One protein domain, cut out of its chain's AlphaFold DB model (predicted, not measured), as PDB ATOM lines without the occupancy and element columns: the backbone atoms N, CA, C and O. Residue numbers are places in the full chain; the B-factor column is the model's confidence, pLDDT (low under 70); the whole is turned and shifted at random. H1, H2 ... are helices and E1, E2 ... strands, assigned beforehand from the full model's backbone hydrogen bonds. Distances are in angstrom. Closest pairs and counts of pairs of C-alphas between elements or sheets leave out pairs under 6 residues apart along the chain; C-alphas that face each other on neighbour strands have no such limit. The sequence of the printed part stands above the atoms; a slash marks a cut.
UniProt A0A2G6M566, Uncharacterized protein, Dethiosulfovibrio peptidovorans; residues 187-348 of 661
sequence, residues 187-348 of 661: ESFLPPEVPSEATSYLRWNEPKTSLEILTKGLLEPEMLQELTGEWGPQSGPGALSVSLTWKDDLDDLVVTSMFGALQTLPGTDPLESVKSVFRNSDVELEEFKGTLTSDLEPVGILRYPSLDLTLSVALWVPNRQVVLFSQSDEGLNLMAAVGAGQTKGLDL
ATOM      1  N   GLU A 187      43.357  26.470   7.081       80.12
ATOM      2  CA  GLU A 187      42.652  25.204   7.253       80.12
ATOM      3  C   GLU A 187      41.507  25.226   8.278       80.12
ATOM      4  O   GLU A 187      40.663  24.328   8.251       80.12
ATOM      5  N   SER A 188      41.457  26.218   9.176       83.25
ATOM      6  CA  SER A 188      40.409  26.328  10.196       83.25
ATOM      7  C   SER A 188      39.087  26.857   9.656       83.25
ATOM      8  O   SER A 188      38.156  26.977  10.437       83.25
ATOM      9  N   PHE A 189      39.003  27.190   8.366       87.50
ATOM     10  CA  PHE A 189      37.776  27.643   7.700       87.50
ATOM     11  C   PHE A 189      37.104  26.546   6.878       87.50
ATOM     12  O   PHE A 189      35.995  26.742   6.392       87.50
ATOM     13  N   LEU A 190      37.764  25.401   6.682       85.44
ATOM     14  CA  LEU A 190      37.227  24.347   5.830       85.44
ATOM     15  C   LEU A 190      36.083  23.610   6.550       85.44
ATOM     16  O   LEU A 190      36.295  23.094   7.657       85.44
ATOM     17  N   PRO A 191      34.883  23.543   5.946       78.81
ATOM     18  CA  PRO A 191      33.712  22.951   6.573       78.81
ATOM     19  C   PRO A 191      33.747  21.423   6.520       78.81
ATOM     20  O   PRO A 191      34.330  20.877   5.593       78.81
ATOM     21  N   PRO A 192      33.131  20.717   7.487       66.56
ATOM     22  CA  PRO A 192      33.286  19.274   7.692       66.56
ATOM     23  C   PRO A 192      32.558  18.392   6.675       66.56
ATOM     24  O   PRO A 192      32.831  17.192   6.618       66.56
ATOM     25  N   GLU A 193      31.611  18.947   5.923       63.19
ATOM     26  CA  GLU A 193      30.710  18.164   5.084       63.19
ATOM     27  C   GLU A 193      31.421  17.668   3.826       63.19
ATOM     28  O   GLU A 193      31.578  18.377   2.836       63.19
ATOM     29  N   VAL A 194      31.826  16.399   3.867       63.09
ATOM     30  CA  VAL A 194      31.940  15.589   2.657       63.09
ATOM     31  C   VAL A 194      30.513  15.161   2.313       63.09
ATOM     32  O   VAL A 194      29.912  14.452   3.130       63.09
ATOM     33  N   PRO A 195      29.949  15.564   1.159       65.50
ATOM     34  CA  PRO A 195      28.639  15.085   0.739       65.50
ATOM     35  C   PRO A 195      28.604  13.555   0.825       65.50
ATOM     36  O   PRO A 195      29.547  12.888   0.397       65.50
ATOM     37  N   SER A 196      27.543  12.971   1.386       62.69
ATOM     38  CA  SER A 196      27.418  11.506   1.546       62.69
ATOM     39  C   SER A 196      27.515  10.754   0.206       62.69
ATOM     40  O   SER A 196      27.904   9.586   0.140       62.69
ATOM     41  N   GLU A 197      27.207  11.456  -0.878       65.81
ATOM     42  CA  GLU A 197      27.277  11.027  -2.268       65.81
ATOM     43  C   GLU A 197      28.605  11.337  -2.982       65.81
ATOM     44  O   GLU A 197      28.790  10.916  -4.124       65.81
ATOM     45  N   ALA A 198      29.573  11.978  -2.316       69.06
ATOM     46  CA  ALA A 198      30.910  12.185  -2.867       69.06
ATOM     47  C   ALA A 198      31.627  10.843  -3.098       69.06
ATOM     48  O   ALA A 198      31.717   9.984  -2.213       69.06
ATOM     49  N   THR A 199      32.160  10.668  -4.304       66.19
ATOM     50  CA  THR A 199      33.002   9.524  -4.671       66.19
ATOM     51  C   THR A 199      34.457   9.796  -4.331       66.19
ATOM     52  O   THR A 199      35.183   8.867  -4.002       66.19
ATOM     53  N   SER A 200      34.901  11.050  -4.361       69.25
ATOM     54  CA  SER A 200      36.248  11.435  -3.942       69.25
ATOM     55  C   SER A 200      36.254  12.768  -3.212       69.25
ATOM     56  O   SER A 200      35.393  13.619  -3.404       69.25
ATOM     57  N   TYR A 201      37.254  12.926  -2.361       76.12
ATOM     58  CA  TYR A 201      37.511  14.100  -1.560       76.12
ATOM     59  C   TYR A 201      39.017  14.347  -1.540       76.12
ATOM     60  O   TYR A 201      39.789  13.435  -1.232       76.12
ATOM     61  N   LEU A 202      39.440  15.565  -1.854       70.56
ATOM     62  CA  LEU A 202      40.836  15.981  -1.822       70.56
ATOM     63  C   LEU A 202      40.978  17.251  -0.993       70.56
ATOM     64  O   LEU A 202      40.172  18.173  -1.102       70.56
ATOM     65  N   ARG A 203      42.026  17.306  -0.172       76.38
ATOM     66  CA  ARG A 203      42.361  18.459   0.655       76.38
ATOM     67  C   ARG A 203      43.843  18.762   0.603       76.38
ATOM     68  O   ARG A 203      44.663  17.891   0.876       76.38
ATOM     69  N   TRP A 204      44.160  20.029   0.405       77.31
ATOM     70  CA  TRP A 204      45.501  20.585   0.511       77.31
ATOM     71  C   TRP A 204      45.510  21.618   1.629       77.31
ATOM     72  O   TRP A 204      44.648  22.487   1.658       77.31
ATOM     73  N   ASN A 205      46.459  21.522   2.556       73.56
ATOM     74  CA  ASN A 205      46.656  22.531   3.603       73.56
ATOM     75  C   ASN A 205      47.644  23.623   3.187       73.56
ATOM     76  O   ASN A 205      47.670  24.664   3.825       73.56
ATOM     77  N   GLU A 206      48.443  23.359   2.148       72.94
ATOM     78  CA  GLU A 206      49.339  24.317   1.498       72.94
ATOM     79  C   GLU A 206      49.514  23.907   0.022       72.94
ATOM     80  O   GLU A 206      50.501  23.249  -0.299       72.94
ATOM     81  N   PRO A 207      48.562  24.182  -0.893       63.72
ATOM     82  CA  PRO A 207      48.582  23.660  -2.262       63.72
ATOM     83  C   PRO A 207      49.882  23.966  -3.007       63.72
ATOM     84  O   PRO A 207      50.453  23.065  -3.616       63.72
ATOM     85  N   LYS A 208      50.382  25.205  -2.886       64.69
ATOM     86  CA  LYS A 208      51.635  25.643  -3.509       64.69
ATOM     87  C   LYS A 208      52.829  24.888  -2.943       64.69
ATOM     88  O   LYS A 208      53.513  24.205  -3.695       64.69
ATOM     89  N   THR A 209      53.028  24.931  -1.623       61.72
ATOM     90  CA  THR A 209      54.113  24.193  -0.969       61.72
ATOM     91  C   THR A 209      53.997  22.697  -1.246       61.72
ATOM     92  O   THR A 209      55.003  22.040  -1.443       61.72
ATOM     93  N   SER A 210      52.789  22.136  -1.296       60.56
ATOM     94  CA  SER A 210      52.556  20.717  -1.583       60.56
ATOM     95  C   SER A 210      52.962  20.367  -3.009       60.56
ATOM     96  O   SER A 210      53.675  19.391  -3.200       60.56
ATOM     97  N   LEU A 211      52.547  21.161  -4.001       60.06
ATOM     98  CA  LEU A 211      52.943  20.971  -5.393       60.06
ATOM     99  C   LEU A 211      54.451  21.137  -5.542       60.06
ATOM    100  O   LEU A 211      55.093  20.260  -6.108       60.06
ATOM    101  N   GLU A 212      55.016  22.200  -4.966       59.56
ATOM    102  CA  GLU A 212      56.457  22.407  -4.880       59.56
ATOM    103  C   GLU A 212      57.121  21.185  -4.261       59.56
ATOM    104  O   GLU A 212      57.986  20.624  -4.885       59.56
ATOM    105  N   ILE A 213      56.706  20.685  -3.102       55.97
ATOM    106  CA  ILE A 213      57.307  19.507  -2.457       55.97
ATOM    107  C   ILE A 213      57.220  18.259  -3.335       55.97
ATOM    108  O   ILE A 213      58.192  17.515  -3.425       55.97
ATOM    109  N   LEU A 214      56.073  18.022  -3.971       52.22
ATOM    110  CA  LEU A 214      55.853  16.863  -4.834       52.22
ATOM    111  C   LEU A 214      56.680  16.926  -6.121       52.22
ATOM    112  O   LEU A 214      56.983  15.888  -6.698       52.22
ATOM    113  N   THR A 215      57.042  18.126  -6.569       50.69
ATOM    114  CA  THR A 215      57.786  18.357  -7.817       50.69
ATOM    115  C   THR A 215      59.252  18.739  -7.580       50.69
ATOM    116  O   THR A 215      60.095  18.593  -8.469       50.69
ATOM    117  N   LYS A 216      59.597  19.179  -6.365       43.88
ATOM    118  CA  LYS A 216      60.915  19.663  -5.951       43.88
ATOM    119  C   LYS A 216      61.864  18.485  -5.883       43.88
ATOM    120  O   LYS A 216      61.846  17.685  -4.956       43.88
ATOM    121  N   GLY A 217      62.725  18.436  -6.889       44.22
ATOM    122  CA  GLY A 217      63.714  17.382  -7.073       44.22
ATOM    123  C   GLY A 217      63.374  16.368  -8.160       44.22
ATOM    124  O   GLY A 217      64.236  15.555  -8.460       44.22
ATOM    125  N   LEU A 218      62.186  16.443  -8.767       40.19
ATOM    126  CA  LEU A 218      61.810  15.655  -9.949       40.19
ATOM    127  C   LEU A 218      61.765  16.496 -11.229       40.19
ATOM    128  O   LEU A 218      61.885  15.952 -12.321       40.19
ATOM    129  N   LEU A 219      61.591  17.812 -11.094       39.25
ATOM    130  CA  LEU A 219      61.595  18.766 -12.197       39.25
ATOM    131  C   LEU A 219      62.792  19.710 -12.077       39.25
ATOM    132  O   LEU A 219      63.197  20.077 -10.966       39.25
ATOM    133  N   GLU A 220      63.336  20.105 -13.230       46.09
ATOM    134  CA  GLU A 220      64.381  21.123 -13.309       46.09
ATOM    135  C   GLU A 220      63.911  22.426 -12.643       46.09
ATOM    136  O   GLU A 220      62.720  22.751 -12.718       46.09
ATOM    137  N   PRO A 221      64.805  23.190 -11.986       46.25
ATOM    138  CA  PRO A 221      64.452  24.453 -11.353       46.25
ATOM    139  C   PRO A 221      63.715  25.410 -12.289       46.25
ATOM    140  O   PRO A 221      62.778  26.051 -11.825       46.25
ATOM    141  N   GLU A 222      64.060  25.472 -13.583       51.50
ATOM    142  CA  GLU A 222      63.332  26.308 -14.543       51.50
ATOM    143  C   GLU A 222      61.907  25.802 -14.803       51.50
ATOM    144  O   GLU A 222      60.985  26.605 -14.800       51.50
ATOM    145  N   MET A 223      61.684  24.488 -14.936       42.03
ATOM    146  CA  MET A 223      60.339  23.910 -15.122       42.03
ATOM    147  C   MET A 223      59.484  24.038 -13.865       42.03
ATOM    148  O   MET A 223      58.287  24.312 -13.931       42.03
ATOM    149  N   LEU A 224      60.098  23.855 -12.695       40.66
ATOM    150  CA  LEU A 224      59.460  24.129 -11.418       40.66
ATOM    151  C   LEU A 224      59.100  25.612 -11.330       40.66
ATOM    152  O   LEU A 224      58.012  25.937 -10.882       40.66
ATOM    153  N   GLN A 225      59.973  26.514 -11.769       48.25
ATOM    154  CA  GLN A 225      59.740  27.957 -11.798       48.25
ATOM    155  C   GLN A 225      58.772  28.389 -12.913       48.25
ATOM    156  O   GLN A 225      58.120  29.410 -12.760       48.25
ATOM    157  N   GLU A 226      58.577  27.624 -13.980       53.19
ATOM    158  CA  GLU A 226      57.466  27.817 -14.922       53.19
ATOM    159  C   GLU A 226      56.145  27.366 -14.275       53.19
ATOM    160  O   GLU A 226      55.200  28.143 -14.190       53.19
ATOM    161  N   LEU A 227      56.108  26.168 -13.679       44.91
ATOM    162  CA  LEU A 227      54.924  25.624 -12.998       44.91
ATOM    163  C   LEU A 227      54.523  26.397 -11.728       44.91
ATOM    164  O   LEU A 227      53.341  26.462 -11.397       44.91
ATOM    165  N   THR A 228      55.488  26.964 -10.999       45.38
ATOM    166  CA  THR A 228      55.290  27.624  -9.689       45.38
ATOM    167  C   THR A 228      55.627  29.113  -9.696       45.38
ATOM    168  O   THR A 228      55.111  29.853  -8.863       45.38
ATOM    169  N   GLY A 229      56.438  29.601 -10.636       42.75
ATOM    170  CA  GLY A 229      56.655  31.038 -10.864       42.75
ATOM    171  C   GLY A 229      55.508  31.683 -11.636       42.75
ATOM    172  O   GLY A 229      55.323  32.899 -11.546       42.75
ATOM    173  N   GLU A 230      54.647  30.880 -12.266       48.56
ATOM    174  CA  GLU A 230      53.297  31.310 -12.610       48.56
ATOM    175  C   GLU A 230      52.372  31.413 -11.380       48.56
ATOM    176  O   GLU A 230      51.374  32.116 -11.417       48.56
ATOM    177  N   TRP A 231      52.699  30.839 -10.226       48.25
ATOM    178  CA  TRP A 231      51.940  31.065  -8.991       48.25
ATOM    179  C   TRP A 231      52.596  32.238  -8.268       48.25
ATOM    180  O   TRP A 231      53.492  32.062  -7.439       48.25
ATOM    181  N   GLY A 232      52.217  33.454  -8.673       46.50
ATOM    182  CA  GLY A 232      52.910  34.696  -8.314       46.50
ATOM    183  C   GLY A 232      53.236  34.863  -6.811       46.50
ATOM    184  O   GLY A 232      52.609  34.238  -5.956       46.50
ATOM    185  N   PRO A 233      54.193  35.743  -6.452       46.28
ATOM    186  CA  PRO A 233      54.703  35.950  -5.083       46.28
ATOM    187  C   PRO A 233      53.695  36.590  -4.101       46.28
ATOM    188  O   PRO A 233      54.091  37.207  -3.119       46.28
ATOM    189  N   GLN A 234      52.395  36.494  -4.375       52.62
ATOM    190  CA  GLN A 234      51.337  37.310  -3.779       52.62
ATOM    191  C   GLN A 234      50.352  36.527  -2.892       52.62
ATOM    192  O   GLN A 234      49.445  37.127  -2.315       52.62
ATOM    193  N   SER A 235      50.518  35.211  -2.746       54.34
ATOM    194  CA  SER A 235      49.707  34.369  -1.859       54.34
ATOM    195  C   SER A 235      50.534  33.859  -0.673       54.34
ATOM    196  O   SER A 235      51.653  33.376  -0.838       54.34
ATOM    197  N   GLY A 236      49.997  34.023   0.538       59.81
ATOM    198  CA  GLY A 236      50.482  33.373   1.756       59.81
ATOM    199  C   GLY A 236      49.954  31.933   1.869       59.81
ATOM    200  O   GLY A 236      49.474  31.378   0.874       59.81
ATOM    201  N   PRO A 237      50.043  31.291   3.050       70.19
ATOM    202  CA  PRO A 237      49.538  29.932   3.244       70.19
ATOM    203  C   PRO A 237      48.051  29.840   2.885       70.19
ATOM    204  O   PRO A 237      47.301  30.815   2.983       70.19
ATOM    205  N   GLY A 238      47.606  28.660   2.467       76.62
ATOM    206  CA  GLY A 238      46.263  28.486   1.937       76.62
ATOM    207  C   GLY A 238      45.795  27.050   2.004       76.62
ATOM    208  O   GLY A 238      46.610  26.154   1.866       76.62
ATOM    209  N   ALA A 239      44.497  26.823   2.171       80.38
ATOM    210  CA  ALA A 239      43.906  25.498   2.218       80.38
ATOM    211  C   ALA A 239      42.775  25.365   1.191       80.38
ATOM    212  O   ALA A 239      41.988  26.288   1.000       80.38
ATOM    213  N   LEU A 240      42.683  24.207   0.542       80.56
ATOM    214  CA  LEU A 240      41.680  23.882  -0.470       80.56
ATOM    215  C   LEU A 240      41.074  22.516  -0.158       80.56
ATOM    216  O   LEU A 240      41.796  21.581   0.179       80.56
ATOM    217  N   SER A 241      39.763  22.401  -0.301       81.00
ATOM    218  CA  SER A 241      38.973  21.185  -0.155       81.00
ATOM    219  C   SER A 241      38.074  21.037  -1.375       81.00
ATOM    220  O   SER A 241      37.332  21.962  -1.698       81.00
ATOM    221  N   VAL A 242      38.111  19.880  -2.028       79.44
ATOM    222  CA  VAL A 242      37.319  19.574  -3.225       79.44
ATOM    223  C   VAL A 242      36.633  18.227  -3.037       79.44
ATOM    224  O   VAL A 242      37.299  17.236  -2.738       79.44
ATOM    225  N   SER A 243      35.319  18.180  -3.247       79.12
ATOM    226  CA  SER A 243      34.540  16.942  -3.322       79.12
ATOM    227  C   SER A 243      34.091  16.693  -4.755       79.12
ATOM    228  O   SER A 243      33.705  17.618  -5.471       79.12
ATOM    229  N   LEU A 244      34.139  15.431  -5.166       76.31
ATOM    230  CA  LEU A 244      33.900  14.987  -6.533       76.31
ATOM    231  C   LEU A 244      32.895  13.830  -6.527       76.31
ATOM    232  O   LEU A 244      32.957  12.978  -5.636       76.31
ATOM    233  N   THR A 245      32.015  13.775  -7.526       79.06
ATOM    234  CA  THR A 245      31.063  12.673  -7.746       79.06
ATOM    235  C   THR A 245      31.075  12.250  -9.214       79.06
ATOM    236  O   THR A 245      31.147  13.089 -10.108       79.06
ATOM    237  N   TRP A 246      31.010  10.941  -9.463       73.12
ATOM    238  CA  TRP A 246      30.854  10.387 -10.813       73.12
ATOM    239  C   TRP A 246      29.406  10.541 -11.287       73.12
ATOM    240  O   TRP A 246      28.490  10.179 -10.547       73.12
ATOM    241  N   LYS A 247      29.198  11.039 -12.512       72.50
ATOM    242  CA  LYS A 247      27.884  10.991 -13.179       72.50
ATOM    243  C   LYS A 247      27.548   9.564 -13.634       72.50
ATOM    244  O   LYS A 247      28.445   8.731 -13.757       72.50
ATOM    245  N   ASP A 248      26.259   9.313 -13.879       61.53
ATOM    246  CA  ASP A 248      25.625   7.994 -14.071       61.53
ATOM    247  C   ASP A 248      26.356   7.023 -15.033       61.53
ATOM    248  O   ASP A 248      26.272   5.805 -14.855       61.53
ATOM    249  N   ASP A 249      27.158   7.527 -15.980       63.12
ATOM    250  CA  ASP A 249      27.884   6.712 -16.966       63.12
ATOM    251  C   ASP A 249      29.354   6.397 -16.622       63.12
ATOM    252  O   ASP A 249      29.935   5.512 -17.249       63.12
ATOM    253  N   LEU A 250      29.908   6.963 -15.541       62.78
ATOM    254  CA  LEU A 250      31.310   6.833 -15.085       62.78
ATOM    255  C   LEU A 250      32.379   7.481 -15.979       62.78
ATOM    256  O   LEU A 250      33.565   7.284 -15.721       62.78
ATOM    257  N   ASP A 251      31.975   8.271 -16.972       59.91
ATOM    258  CA  ASP A 251      32.915   8.935 -17.885       59.91
ATOM    259  C   ASP A 251      33.248  10.372 -17.452       59.91
ATOM    260  O   ASP A 251      34.341  10.859 -17.731       59.91
ATOM    261  N   ASP A 252      32.364  11.011 -16.674       63.62
ATOM    262  CA  ASP A 252      32.533  12.388 -16.202       63.62
ATOM    263  C   ASP A 252      32.558  12.480 -14.671       63.62
ATOM    264  O   ASP A 252      31.622  12.068 -13.970       63.62
ATOM    265  N   LEU A 253      33.624  13.092 -14.154       62.38
ATOM    266  CA  LEU A 253      33.785  13.446 -12.747       62.38
ATOM    267  C   LEU A 253      33.398  14.914 -12.547       62.38
ATOM    268  O   LEU A 253      33.962  15.800 -13.184       62.38
ATOM    269  N   VAL A 254      32.456  15.182 -11.644       72.25
ATOM    270  CA  VAL A 254      31.931  16.535 -11.414       72.25
ATOM    271  C   VAL A 254      32.274  17.016 -10.015       72.25
ATOM    272  O   VAL A 254      32.135  16.271  -9.042       72.25
ATOM    273  N   VAL A 255      32.701  18.275  -9.911       73.00
ATOM    274  CA  VAL A 255      32.916  18.948  -8.626       73.00
ATOM    275  C   VAL A 255      31.572  19.228  -7.963       73.00
ATOM    276  O   VAL A 255      30.785  20.020  -8.473       73.00
ATOM    277  N   THR A 256      31.314  18.587  -6.825       76.75
ATOM    278  CA  THR A 256      30.071  18.768  -6.054       76.75
ATOM    279  C   THR A 256      30.187  19.838  -4.983       76.75
ATOM    280  O   THR A 256      29.193  20.461  -4.622       76.75
ATOM    281  N   SER A 257      31.389  20.039  -4.451       81.44
ATOM    282  CA  SER A 257      31.694  21.154  -3.561       81.44
ATOM    283  C   SER A 257      33.171  21.516  -3.657       81.44
ATOM    284  O   SER A 257      34.037  20.646  -3.776       81.44
ATOM    285  N   MET A 258      33.463  22.807  -3.559       82.88
ATOM    286  CA  MET A 258      34.811  23.336  -3.419       82.88
ATOM    287  C   MET A 258      34.797  24.429  -2.359       82.88
ATOM    288  O   MET A 258      33.974  25.338  -2.423       82.88
ATOM    289  N   PHE A 259      35.725  24.337  -1.412       86.81
ATOM    290  CA  PHE A 259      35.944  25.325  -0.362       86.81
ATOM    291  C   PHE A 259      37.428  25.633  -0.296       86.81
ATOM    292  O   PHE A 259      38.242  24.707  -0.249       86.81
ATOM    293  N   GLY A 260      37.803  26.899  -0.208       87.56
ATOM    294  CA  GLY A 260      39.181  27.226   0.095       87.56
ATOM    295  C   GLY A 260      39.363  28.561   0.780       87.56
ATOM    296  O   GLY A 260      38.519  29.450   0.723       87.56
ATOM    297  N   ALA A 261      40.472  28.650   1.494       88.38
ATOM    298  CA  ALA A 261      40.867  29.799   2.278       88.38
ATOM    299  C   ALA A 261      42.325  30.128   1.961       88.38
ATOM    300  O   ALA A 261      43.156  29.227   1.893       88.38
ATOM    301  N   LEU A 262      42.651  31.402   1.780       85.50
ATOM    302  CA  LEU A 262      44.008  31.880   1.517       85.50
ATOM    303  C   LEU A 262      44.315  33.027   2.459       85.50
ATOM    304  O   LEU A 262      43.482  33.909   2.642       85.50
ATOM    305  N   GLN A 263      45.519  33.048   3.008       83.69
ATOM    306  CA  GLN A 263      46.031  34.227   3.680       83.69
ATOM    307  C   GLN A 263      46.780  35.094   2.664       83.69
ATOM    308  O   GLN A 263      47.691  34.628   1.983       83.69
ATOM    309  N   THR A 264      46.399  36.355   2.527       75.94
ATOM    310  CA  THR A 264      47.053  37.326   1.653       75.94
ATOM    311  C   THR A 264      48.253  37.934   2.363       75.94
ATOM    312  O   THR A 264      48.285  38.066   3.590       75.94
ATOM    313  N   LEU A 265      49.268  38.317   1.588       70.69
ATOM    314  CA  LEU A 265      50.353  39.125   2.132       70.69
ATOM    315  C   LEU A 265      49.842  40.544   2.443       70.69
ATOM    316  O   LEU A 265      48.971  41.055   1.731       70.69
ATOM    317  N   PRO A 266      50.384  41.215   3.477       67.38
ATOM    318  CA  PRO A 266      50.017  42.592   3.779       67.38
ATOM    319  C   PRO A 266      50.195  43.510   2.558       67.38
ATOM    320  O   PRO A 266      51.287  43.603   2.004       67.38
ATOM    321  N   GLY A 267      49.129  44.215   2.166       68.69
ATOM    322  CA  GLY A 267      49.147  45.166   1.047       68.69
ATOM    323  C   GLY A 267      48.842  44.572  -0.334       68.69
ATOM    324  O   GLY A 267      48.870  45.315  -1.313       68.69
ATOM    325  N   THR A 268      48.529  43.279  -0.424       68.94
ATOM    326  CA  THR A 268      48.115  42.626  -1.674       68.94
ATOM    327  C   THR A 268      46.600  42.694  -1.862       68.94
ATOM    328  O   THR A 268      45.857  42.553  -0.891       68.94
ATOM    329  N   ASP A 269      46.144  42.867  -3.108       72.31
ATOM    330  CA  ASP A 269      44.730  42.721  -3.464       72.31
ATOM    331  C   ASP A 269      44.279  41.255  -3.265       72.31
ATOM    332  O   ASP A 269      44.809  40.350  -3.918       72.31
ATOM    333  N   PRO A 270      43.291  41.004  -2.390       68.25
ATOM    334  CA  PRO A 270      42.664  39.701  -2.179       68.25
ATOM    335  C   PRO A 270      42.282  38.946  -3.449       68.25
ATOM    336  O   PRO A 270      42.442  37.725  -3.524       68.25
ATOM    337  N   LEU A 271      41.793  39.670  -4.454       68.50
ATOM    338  CA  LEU A 271      41.358  39.081  -5.707       68.50
ATOM    339  C   LEU A 271      42.542  38.555  -6.524       68.50
ATOM    340  O   LEU A 271      42.468  37.467  -7.097       68.50
ATOM    341  N   GLU A 272      43.647  39.297  -6.543       70.44
ATOM    342  CA  GLU A 272      44.877  38.888  -7.221       70.44
ATOM    343  C   GLU A 272      45.511  37.673  -6.532       70.44
ATOM    344  O   GLU A 272      45.988  36.758  -7.209       70.44
ATOM    345  N   SER A 273      45.416  37.572  -5.201       69.00
ATOM    346  CA  SER A 273      45.836  36.368  -4.474       69.00
ATOM    347  C   SER A 273      45.018  35.130  -4.868       69.00
ATOM    348  O   SER A 273      45.613  34.077  -5.090       69.00
ATOM    349  N   VAL A 274      43.690  35.225  -5.025       67.81
ATOM    350  CA  VAL A 274      42.861  34.080  -5.465       67.81
ATOM    351  C   VAL A 274      43.124  33.725  -6.929       67.81
ATOM    352  O   VAL A 274      43.357  32.557  -7.238       67.81
ATOM    353  N   LYS A 275      43.167  34.717  -7.828       66.94
ATOM    354  CA  LYS A 275      43.509  34.501  -9.245       66.94
ATOM    355  C   LYS A 275      44.885  33.854  -9.414       66.94
ATOM    356  O   LYS A 275      45.071  33.053 -10.324       66.94
ATOM    357  N   SER A 276      45.843  34.167  -8.536       64.31
ATOM    358  CA  SER A 276      47.178  33.557  -8.565       64.31
ATOM    359  C   SER A 276      47.177  32.053  -8.271       64.31
ATOM    360  O   SER A 276      48.049  31.352  -8.773       64.31
ATOM    361  N   VAL A 277      46.209  31.557  -7.493       59.25
ATOM    362  CA  VAL A 277      46.092  30.131  -7.136       59.25
ATOM    363  C   VAL A 277      45.395  29.328  -8.236       59.25
ATOM    364  O   VAL A 277      45.696  28.153  -8.422       59.25
ATOM    365  N   PHE A 278      44.496  29.958  -8.992       59.75
ATOM    366  CA  PHE A 278      43.674  29.310 -10.019       59.75
ATOM    367  C   PHE A 278      43.982  29.808 -11.434       59.75
ATOM    368  O   PHE A 278      43.084  29.867 -12.272       59.75
ATOM    369  N   ARG A 279      45.232  30.210 -11.706       60.50
ATOM    370  CA  ARG A 279      45.605  30.856 -12.972       60.50
ATOM    371  C   ARG A 279      45.084  30.091 -14.191       60.50
ATOM    372  O   ARG A 279      45.524  28.987 -14.487       60.50
ATOM    373  N   ASN A 280      44.180  30.744 -14.911       53.38
ATOM    374  CA  ASN A 280      43.781  30.404 -16.266       53.38
ATOM    375  C   ASN A 280      43.528  31.722 -17.017       53.38
ATOM    376  O   ASN A 280      43.114  32.706 -16.400       53.38
ATOM    377  N   SER A 281      43.805  31.791 -18.319       51.09
ATOM    378  CA  SER A 281      43.668  33.037 -19.104       51.09
ATOM    379  C   SER A 281      42.219  33.502 -19.289       51.09
ATOM    380  O   SER A 281      41.994  34.640 -19.694       51.09
ATOM    381  N   ASP A 282      41.250  32.649 -18.949       64.25
ATOM    382  CA  ASP A 282      39.839  32.800 -19.314       64.25
ATOM    383  C   ASP A 282      38.936  33.106 -18.102       64.25
ATOM    384  O   ASP A 282      37.761  32.752 -18.093       64.25
ATOM    385  N   VAL A 283      39.472  33.721 -17.040       69.44
ATOM    386  CA  VAL A 283      38.686  34.017 -15.828       69.44
ATOM    387  C   VAL A 283      37.911  35.319 -15.977       69.44
ATOM    388  O   VAL A 283      38.493  36.397 -16.097       69.44
ATOM    389  N   GLU A 284      36.589  35.227 -15.884       81.94
ATOM    390  CA  GLU A 284      35.698  36.383 -15.849       81.94
ATOM    391  C   GLU A 284      35.404  36.783 -14.398       81.94
ATOM    392  O   GLU A 284      35.190  35.932 -13.530       81.94
ATOM    393  N   LEU A 285      35.400  38.091 -14.127       79.50
ATOM    394  CA  LEU A 285      35.040  38.649 -12.826       79.50
ATOM    395  C   LEU A 285      33.673  39.318 -12.913       79.50
ATOM    396  O   LEU A 285      33.486  40.267 -13.675       79.50
ATOM    397  N   GLU A 286      32.752  38.874 -12.069       87.00
ATOM    398  CA  GLU A 286      31.438  39.480 -11.909       87.00
ATOM    399  C   GLU A 286      31.280  40.125 -10.530       87.00
ATOM    400  O   GLU A 286      31.909  39.734  -9.542       87.00
ATOM    401  N   GLU A 287      30.401  41.126 -10.466       84.81
ATOM    402  CA  GLU A 287      29.979  41.724  -9.205       84.81
ATOM    403  C   GLU A 287      29.285  40.678  -8.323       84.81
ATOM    404  O   GLU A 287      28.485  39.865  -8.796       84.81
ATOM    405  N   PHE A 288      29.568  40.728  -7.025       85.94
ATOM    406  CA  PHE A 288      28.941  39.849  -6.053       85.94
ATOM    407  C   PHE A 288      27.459  40.210  -5.880       85.94
ATOM    408  O   PHE A 288      27.130  41.309  -5.442       85.94
ATOM    409  N   LYS A 289      26.552  39.280  -6.200       84.12
ATOM    410  CA  LYS A 289      25.085  39.483  -6.112       84.12
ATOM    411  C   LYS A 289      24.412  38.656  -5.014       84.12
ATOM    412  O   LYS A 289      23.186  38.598  -4.942       84.12
ATOM    413  N   GLY A 290      25.226  37.996  -4.204       83.81
ATOM    414  CA  GLY A 290      24.820  37.047  -3.186       83.81
ATOM    415  C   GLY A 290      24.466  37.645  -1.826       83.81
ATOM    416  O   GLY A 290      24.544  38.857  -1.624       83.81
ATOM    417  N   THR A 291      24.130  36.782  -0.861       88.88
ATOM    418  CA  THR A 291      23.869  37.188   0.537       88.88
ATOM    419  C   THR A 291      24.927  36.630   1.490       88.88
ATOM    420  O   THR A 291      25.040  35.419   1.678       88.88
ATOM    421  N   LEU A 292      25.678  37.521   2.144       90.81
ATOM    422  CA  LEU A 292      26.737  37.170   3.093       90.81
ATOM    423  C   LEU A 292      26.397  37.596   4.526       90.81
ATOM    424  O   LEU A 292      25.659  38.554   4.761       90.81
ATOM    425  N   THR A 293      26.961  36.876   5.490       90.25
ATOM    426  CA  THR A 293      26.973  37.249   6.911       90.25
ATOM    427  C   THR A 293      27.833  38.494   7.153       90.25
ATOM    428  O   THR A 293      28.698  38.835   6.354       90.25
ATOM    429  N   SER A 294      27.628  39.172   8.289       89.69
ATOM    430  CA  SER A 294      28.382  40.386   8.660       89.69
ATOM    431  C   SER A 294      29.882  40.161   8.860       89.69
ATOM    432  O   SER A 294      30.649  41.122   8.883       89.69
ATOM    433  N   ASP A 295      30.293  38.904   9.021       89.00
ATOM    434  CA  ASP A 295      31.690  38.511   9.199       89.00
ATOM    435  C   ASP A 295      32.443  38.409   7.861       89.00
ATOM    436  O   ASP A 295      33.644  38.121   7.850       89.00
ATOM    437  N   LEU A 296      31.756  38.656   6.740       91.69
ATOM    438  CA  LEU A 296      32.289  38.571   5.387       91.69
ATOM    439  C   LEU A 296      32.083  39.870   4.602       91.69
ATOM    440  O   LEU A 296      30.994  40.440   4.567       91.69
ATOM    441  N   GLU A 297      33.136  40.306   3.921       90.81
ATOM    442  CA  GLU A 297      33.119  41.421   2.975       90.81
ATOM    443  C   GLU A 297      33.221  40.857   1.545       90.81
ATOM    444  O   GLU A 297      34.189  40.158   1.240       90.81
ATOM    445  N   PRO A 298      32.227  41.082   0.663       90.00
ATOM    446  CA  PRO A 298      32.229  40.502  -0.677       90.00
ATOM    447  C   PRO A 298      33.373  41.064  -1.526       90.00
ATOM    448  O   PRO A 298      33.605  42.271  -1.538       90.00
ATOM    449  N   VAL A 299      34.048  40.191  -2.278       86.19
ATOM    450  CA  VAL A 299      35.092  40.584  -3.240       86.19
ATOM    451  C   VAL A 299      34.561  40.497  -4.671       86.19
ATOM    452  O   VAL A 299      34.691  41.448  -5.436       86.19
ATOM    453  N   GLY A 300      33.942  39.373  -5.043       86.44
ATOM    454  CA  GLY A 300      33.415  39.157  -6.393       86.44
ATOM    455  C   GLY A 300      33.074  37.697  -6.675       86.44
ATOM    456  O   GLY A 300      33.223  36.835  -5.807       86.44
ATOM    457  N   ILE A 301      32.617  37.424  -7.893       85.94
ATOM    458  CA  ILE A 301      32.375  36.070  -8.398       85.94
ATOM    459  C   ILE A 301      33.350  35.808  -9.544       85.94
ATOM    460  O   ILE A 301      33.392  36.562 -10.514       85.94
ATOM    461  N   LEU A 302      34.137  34.743  -9.426       82.81
ATOM    462  CA  LEU A 302      35.037  34.265 -10.469       82.81
ATOM    463  C   LEU A 302      34.328  33.199 -11.301       82.81
ATOM    464  O   LEU A 302      33.857  32.203 -10.751       82.81
ATOM    465  N   ARG A 303      34.285  33.382 -12.619       83.06
ATOM    466  CA  ARG A 303      33.777  32.390 -13.572       83.06
ATOM    467  C   ARG A 303      34.911  31.843 -14.422       83.06
ATOM    468  O   ARG A 303      35.713  32.603 -14.953       83.06
ATOM    469  N   TYR A 304      34.935  30.523 -14.556       74.31
ATOM    470  CA  TYR A 304      35.878  29.765 -15.371       74.31
ATOM    471  C   TYR A 304      35.086  29.032 -16.463       74.31
ATOM    472  O   TYR A 304      34.674  27.888 -16.248       74.31
ATOM    473  N   PRO A 305      34.842  29.658 -17.630       71.44
ATOM    474  CA  PRO A 305      33.998  29.093 -18.684       71.44
ATOM    475  C   PRO A 305      34.527  27.762 -19.225       71.44
ATOM    476  O   PRO A 305      33.750  26.865 -19.533       71.44
ATOM    477  N   SER A 306      35.852  27.606 -19.290       66.19
ATOM    478  CA  SER A 306      36.513  26.378 -19.746       66.19
ATOM    479  C   SER A 306      36.359  25.194 -18.786       66.19
ATOM    480  O   SER A 306      36.551  24.053 -19.199       66.19
ATOM    481  N   LEU A 307      36.011  25.452 -17.521       59.19
ATOM    482  CA  LEU A 307      35.867  24.443 -16.467       59.19
ATOM    483  C   LEU A 307      34.424  24.299 -15.968       59.19
ATOM    484  O   LEU A 307      34.193  23.516 -15.049       59.19
ATOM    485  N   ASP A 308      33.483  25.074 -16.521       70.88
ATOM    486  CA  ASP A 308      32.110  25.214 -16.012       70.88
ATOM    487  C   ASP A 308      32.070  25.422 -14.480       70.88
ATOM    488  O   ASP A 308      31.274  24.833 -13.748       70.88
ATOM    489  N   LEU A 309      33.004  26.235 -13.966       74.25
ATOM    490  CA  LEU A 309      33.202  26.458 -12.533       74.25
ATOM    491  C   LEU A 309      32.943  27.923 -12.181       74.25
ATOM    492  O   LEU A 309      33.505  28.837 -12.782       74.25
ATOM    493  N   THR A 310      32.123  28.146 -11.156       83.62
ATOM    494  CA  THR A 310      31.875  29.468 -10.569       83.62
ATOM    495  C   THR A 310      32.289  29.455  -9.101       83.62
ATOM    496  O   THR A 310      31.934  28.526  -8.378       83.62
ATOM    497  N   LEU A 311      33.040  30.470  -8.664       85.75
ATOM    498  CA  LEU A 311      33.496  30.635  -7.284       85.75
ATOM    499  C   LEU A 311      33.110  32.016  -6.745       85.75
ATOM    500  O   LEU A 311      33.565  33.043  -7.245       85.75
ATOM    501  N   SER A 312      32.308  32.031  -5.689       90.44
ATOM    502  CA  SER A 312      32.016  33.203  -4.865       90.44
ATOM    503  C   SER A 312      33.215  33.485  -3.954       90.44
ATOM    504  O   SER A 312      33.702  32.566  -3.294       90.44
ATOM    505  N   VAL A 313      33.692  34.734  -3.890       89.31
ATOM    506  CA  VAL A 313      34.889  35.139  -3.126       89.31
ATOM    507  C   VAL A 313      34.554  36.244  -2.121       89.31
ATOM    508  O   VAL A 313      33.933  37.250  -2.476       89.31
ATOM    509  N   ALA A 314      35.003  36.086  -0.873       90.94
ATOM    510  CA  ALA A 314      34.806  37.061   0.200       90.94
ATOM    511  C   ALA A 314      36.015  37.157   1.146       90.94
ATOM    512  O   ALA A 314      36.767  36.202   1.331       90.94
ATOM    513  N   LEU A 315      36.184  38.313   1.778       90.12
ATOM    514  CA  LEU A 315      37.157  38.573   2.832       90.12
ATOM    515  C   LEU A 315      36.556  38.305   4.203       90.12
ATOM    516  O   LEU A 315      35.462  38.770   4.506       90.12
ATOM    517  N   TRP A 316      37.303  37.636   5.072       91.44
ATOM    518  CA  TRP A 316      36.896  37.453   6.457       91.44
ATOM    519  C   TRP A 316      37.231  38.698   7.286       91.44
ATOM    520  O   TRP A 316      38.398  38.997   7.562       91.44
ATOM    521  N   VAL A 317      36.195  39.433   7.692       89.25
ATOM    522  CA  VAL A 317      36.281  40.765   8.316       89.25
ATOM    523  C   VAL A 317      37.163  40.806   9.575       89.25
ATOM    524  O   VAL A 317      37.917  41.774   9.707       89.25
ATOM    525  N   PRO A 318      37.149  39.803  10.478       86.44
ATOM    526  CA  PRO A 318      37.979  39.823  11.683       86.44
ATOM    527  C   PRO A 318      39.495  39.868  11.440       86.44
ATOM    528  O   PRO A 318      40.215  40.372  12.296       86.44
ATOM    529  N   ASN A 319      39.989  39.360  10.304       78.88
ATOM    530  CA  ASN A 319      41.427  39.334   9.993       78.88
ATOM    531  C   ASN A 319      41.780  40.117   8.714       78.88
ATOM    532  O   ASN A 319      42.901  40.588   8.595       78.88
ATOM    533  N   ARG A 320      40.851  40.343   7.776       81.44
ATOM    534  CA  ARG A 320      41.041  41.058   6.488       81.44
ATOM    535  C   ARG A 320      42.202  40.586   5.599       81.44
ATOM    536  O   ARG A 320      42.323  41.064   4.478       81.44
ATOM    537  N   GLN A 321      43.026  39.649   6.056       81.69
ATOM    538  CA  GLN A 321      44.035  38.959   5.262       81.69
ATOM    539  C   GLN A 321      43.563  37.567   4.857       81.69
ATOM    540  O   GLN A 321      44.198  36.936   4.030       81.69
ATOM    541  N   VAL A 322      42.461  37.059   5.412       87.31
ATOM    542  CA  VAL A 322      41.930  35.751   5.020       87.31
ATOM    543  C   VAL A 322      40.857  35.938   3.958       87.31
ATOM    544  O   VAL A 322      39.837  36.585   4.197       87.31
ATOM    545  N   VAL A 323      41.089  35.340   2.797       88.31
ATOM    546  CA  VAL A 323      40.157  35.273   1.674       88.31
ATOM    547  C   VAL A 323      39.543  33.893   1.642       88.31
ATOM    548  O   VAL A 323      40.264  32.900   1.640       88.31
ATOM    549  N   LEU A 324      38.221  33.833   1.602       90.44
ATOM    550  CA  LEU A 324      37.442  32.612   1.476       90.44
ATOM    551  C   LEU A 324      36.850  32.547   0.071       90.44
ATOM    552  O   LEU A 324      36.411  33.561  -0.475       90.44
ATOM    553  N   PHE A 325      36.810  31.353  -0.504       90.44
ATOM    554  CA  PHE A 325      36.132  31.095  -1.764       90.44
ATOM    555  C   PHE A 325      35.377  29.766  -1.724       90.44
ATOM    556  O   PHE A 325      35.816  28.794  -1.107       90.44
ATOM    557  N   SER A 326      34.219  29.738  -2.378       90.75
ATOM    558  CA  SER A 326      33.305  28.595  -2.403       90.75
ATOM    559  C   SER A 326      32.458  28.616  -3.677       90.75
ATOM    560  O   SER A 326      32.276  29.672  -4.270       90.75
ATOM    561  N   GLN A 327      31.902  27.475  -4.092       87.56
ATOM    562  CA  GLN A 327      30.950  27.413  -5.218       87.56
ATOM    563  C   GLN A 327      29.591  28.080  -4.927       87.56
ATOM    564  O   GLN A 327      28.804  28.283  -5.848       87.56
ATOM    565  N   SER A 328      29.303  28.416  -3.665       89.00
ATOM    566  CA  SER A 328      28.084  29.131  -3.271       89.00
ATOM    567  C   SER A 328      28.286  30.075  -2.083       89.00
ATOM    568  O   SER A 328      29.245  29.941  -1.309       89.00
ATOM    569  N   ASP A 329      27.334  30.993  -1.916       90.88
ATOM    570  CA  ASP A 329      27.257  31.933  -0.795       90.88
ATOM    571  C   ASP A 329      27.024  31.216   0.537       90.88
ATOM    572  O   ASP A 329      27.617  31.573   1.558       90.88
ATOM    573  N   GLU A 330      26.191  30.170   0.539       90.50
ATOM    574  CA  GLU A 330      25.971  29.324   1.712       90.50
ATOM    575  C   GLU A 330      27.282  28.689   2.169       90.50
ATOM    576  O   GLU A 330      27.562  28.654   3.367       90.50
ATOM    577  N   GLY A 331      28.122  28.257   1.224       88.62
ATOM    578  CA  GLY A 331      29.440  27.722   1.533       88.62
ATOM    579  C   GLY A 331      30.381  28.768   2.136       88.62
ATOM    580  O   GLY A 331      31.056  28.464   3.116       88.62
ATOM    581  N   LEU A 332      30.373  30.016   1.648       91.75
ATOM    582  CA  LEU A 332      31.144  31.107   2.266       91.75
ATOM    583  C   LEU A 332      30.698  31.376   3.711       91.75
ATOM    584  O   LEU A 332      31.529  31.472   4.615       91.75
ATOM    585  N   ASN A 333      29.387  31.448   3.945       92.75
ATOM    586  CA  ASN A 333      28.825  31.656   5.280       92.75
ATOM    587  C   ASN A 333      29.144  30.491   6.228       92.75
ATOM    588  O   ASN A 333      29.466  30.708   7.398       92.75
ATOM    589  N   LEU A 334      29.116  29.258   5.720       89.69
ATOM    590  CA  LEU A 334      29.516  28.074   6.473       89.69
ATOM    591  C   LEU A 334      31.002  28.130   6.859       89.69
ATOM    592  O   LEU A 334      31.339  27.870   8.013       89.69
ATOM    593  N   MET A 335      31.881  28.525   5.934       91.19
ATOM    594  CA  MET A 335      33.310  28.708   6.210       91.19
ATOM    595  C   MET A 335      33.556  29.769   7.293       91.19
ATOM    596  O   MET A 335      34.378  29.556   8.186       91.19
ATOM    597  N   ALA A 336      32.814  30.882   7.271       91.00
ATOM    598  CA  ALA A 336      32.887  31.918   8.305       91.00
ATOM    599  C   ALA A 336      32.461  31.395   9.687       91.00
ATOM    600  O   ALA A 336      33.165  31.616  10.675       91.00
ATOM    601  N   ALA A 337      31.356  30.643   9.758       87.88
ATOM    602  CA  ALA A 337      30.874  30.033  10.999       87.88
ATOM    603  C   ALA A 337      31.879  29.020  11.581       87.88
ATOM    604  O   ALA A 337      32.062  28.938  12.799       87.88
ATOM    605  N   VAL A 338      32.564  28.270  10.715       86.44
ATOM    606  CA  VAL A 338      33.626  27.329  11.094       86.44
ATOM    607  C   VAL A 338      34.856  28.071  11.630       86.44
ATOM    608  O   VAL A 338      35.324  27.754  12.724       86.44
ATOM    609  N   GLY A 339      35.320  29.116  10.936       84.44
ATOM    610  CA  GLY A 339      36.427  29.962  11.398       84.44
ATOM    611  C   GLY A 339      36.139  30.698  12.713       84.44
ATOM    612  O   GLY A 339      37.042  30.914  13.516       84.44
ATOM    613  N   ALA A 340      34.870  31.022  12.975       84.38
ATOM    614  CA  ALA A 340      34.406  31.602  14.234       84.38
ATOM    615  C   ALA A 340      34.204  30.567  15.364       84.38
ATOM    616  O   ALA A 340      33.823  30.938  16.476       84.38
ATOM    617  N   GLY A 341      34.419  29.272  15.100       81.00
ATOM    618  CA  GLY A 341      34.203  28.188  16.064       81.00
ATOM    619  C   GLY A 341      32.732  27.926  16.410       81.00
ATOM    620  O   GLY A 341      32.447  27.229  17.383       81.00
ATOM    621  N   GLN A 342      31.792  28.479  15.639       82.19
ATOM    622  CA  GLN A 342      30.347  28.288  15.826       82.19
ATOM    623  C   GLN A 342      29.886  26.926  15.298       82.19
ATOM    624  O   GLN A 342      28.956  26.324  15.832       82.19
ATOM    625  N   THR A 343      30.585  26.423  14.282       77.94
ATOM    626  CA  THR A 343      30.372  25.101  13.697       77.94
ATOM    627  C   THR A 343      31.654  24.290  13.827       77.94
ATOM    628  O   THR A 343      32.756  24.840  13.815       77.94
ATOM    629  N   LYS A 344      31.531  22.963  13.953       72.62
ATOM    630  CA  LYS A 344      32.706  22.087  13.916       72.62
ATOM    631  C   LYS A 344      33.435  22.290  12.595       72.62
ATOM    632  O   LYS A 344      32.829  22.155  11.539       72.62
ATOM    633  N   GLY A 345      34.730  22.564  12.674       64.75
ATOM    634  CA  GLY A 345      35.604  22.449  11.520       64.75
ATOM    635  C   GLY A 345      35.754  21.004  11.075       64.75
ATOM    636  O   GLY A 345      35.319  20.056  11.732       64.75
ATOM    637  N   LEU A 346      36.380  20.850   9.924       60.66
ATOM    638  CA  LEU A 346      36.557  19.572   9.269       60.66
ATOM    639  C   LEU A 346      37.487  18.629  10.065       60.66
ATOM    640  O   LEU A 346      38.716  18.713   9.998       60.66
ATOM    641  N   ASP A 347      36.873  17.694  10.804       56.56
ATOM    642  CA  ASP A 347      37.526  16.531  11.419       56.56
ATOM    643  C   ASP A 347      37.624  15.389  10.402       56.56
ATOM    644  O   ASP A 347      36.822  14.455  10.363       56.56
ATOM    645  N   LEU A 348      38.634  15.475   9.539       55.34
ATOM    646  CA  LEU A 348      39.039  14.342   8.718       55.34
ATOM    647  C   LEU A 348      39.960  13.450   9.531       55.34
ATOM    648  O   LEU A 348      41.168  13.415   9.271       55.34
TER     649      LEU A 348
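Overview. This is residues 187 to 348 of the 661 residues of an uncharacterized protein of Dethiosulfovibrio peptidovorans (UniProt A0A2G6M566). A twisted sheet of seven strands curls round one short helix, H3, on one face, while a longer helix, H4, packs on the opposite face. A helical hairpin, H1 and H2, stands up from the sheet near E2 on the face opposite H4, and the turn between the long strands E2 and E3, residues 247 to 252, sticks out free. The printed part has 162 residues with four named helices and seven named strands, in the order E1 H1 H2 E2 E3 H3 E4 E5 E6 E7 H4. The sheet order is E1, E2, E3, E7, E6, E5, E4, all antiparallel, and the class is mixed, helices and strands. The whole is compact, with a radius of gyration of the C-alphas of 15.9 A and spans of 47 by 45 by 32 A.

Arrangement. Edge strand E1, residues 200 to 204, is the antiparallel neighbour of E2, residues 235 to 246, at 177 degrees, with N 202 and O 242 2.9 A apart. H1, residues 207 to 215, is on the sheet at a height of 10.5 A, lies over E2, and stands up from the sheet at 68 degrees; its closest C-alpha pair with E2 is Pro 207 and Ala 239, 6.7 A. H2, residues 221 to 229, is not on the sheet; it touches H1 at a shallow tilt of 18 degrees, opposite ways, in a hairpin whose closest C-alphas are those of Thr 215 and Leu 224, 7.0 A. E2 forms a hairpin with E3, residues 253 to 264, where N 241 and O 259 are 2.8 A apart; E2 bends by 59 degrees at residue 238 and E3 by 65 degrees at residue 256. H3, residues 270 to 277, is on the sheet, which curls round it; its C-alpha 273 is 5.1 A from C-alpha 235 of E2. E4, residues 284 to 286, E5, residues 296 to 304, E6, residues 309 to 316, and E7, residues 322 to 326, form a meander, each strand the antiparallel neighbour of the one before. N 286 and O 301 are 2.9 A apart between E4 and E5, N 311 and O 302 are 2.8 A apart between E5 and E6, and N 324 and O 314 are 2.8 A apart between E6 and E7. E7 and E3 are antiparallel neighbours at 169 degrees, with N 262 and O 323 2.8 A apart. H4, residues 329 to 339, is on the face opposite H1 at a height of 8.0 A; it lies over E7 and, only just, over E6, on which 3 of its C-alphas fall. On the local plane H4 runs slantwise to the strands, at 34 degrees to E7, and the closest C-alphas of the two are those of Ser 326 and Leu 332, 5.7 A. With H3 on one face and H4 on the other, the sheet and these helices make three layers. H3 and H4 are apart. Each O i to N i+4 pair is within hydrogen-bond range in H1, H2 and H4, and 3 of 4 are in H3.

Along the chain. E1 begins at C-alpha 200, (36.248, 11.435, -3.942). From first to last C-alpha, E2 is 31.8 A long, E3 30.9 A, E5 22.8 A and E6 22.3 A. E5 bends by 52 degrees at residue 299. H4, the longest helix, is 15.4 A long and ends at C-alpha 339, (36.427, 29.962, 11.398).

Size, cuts and confidence. The two C-alphas farthest apart are those of Asp 249 and Gly 267, 47.5 A. The printed part has no cut, and no link between named elements is long. Residues 187 to 199 hold no named element. The mean pLDDT of the printed part is 72.6; 67 residues are under 70, among them residues 207 to 236 and 273 to 283, and H2 has a mean of 46.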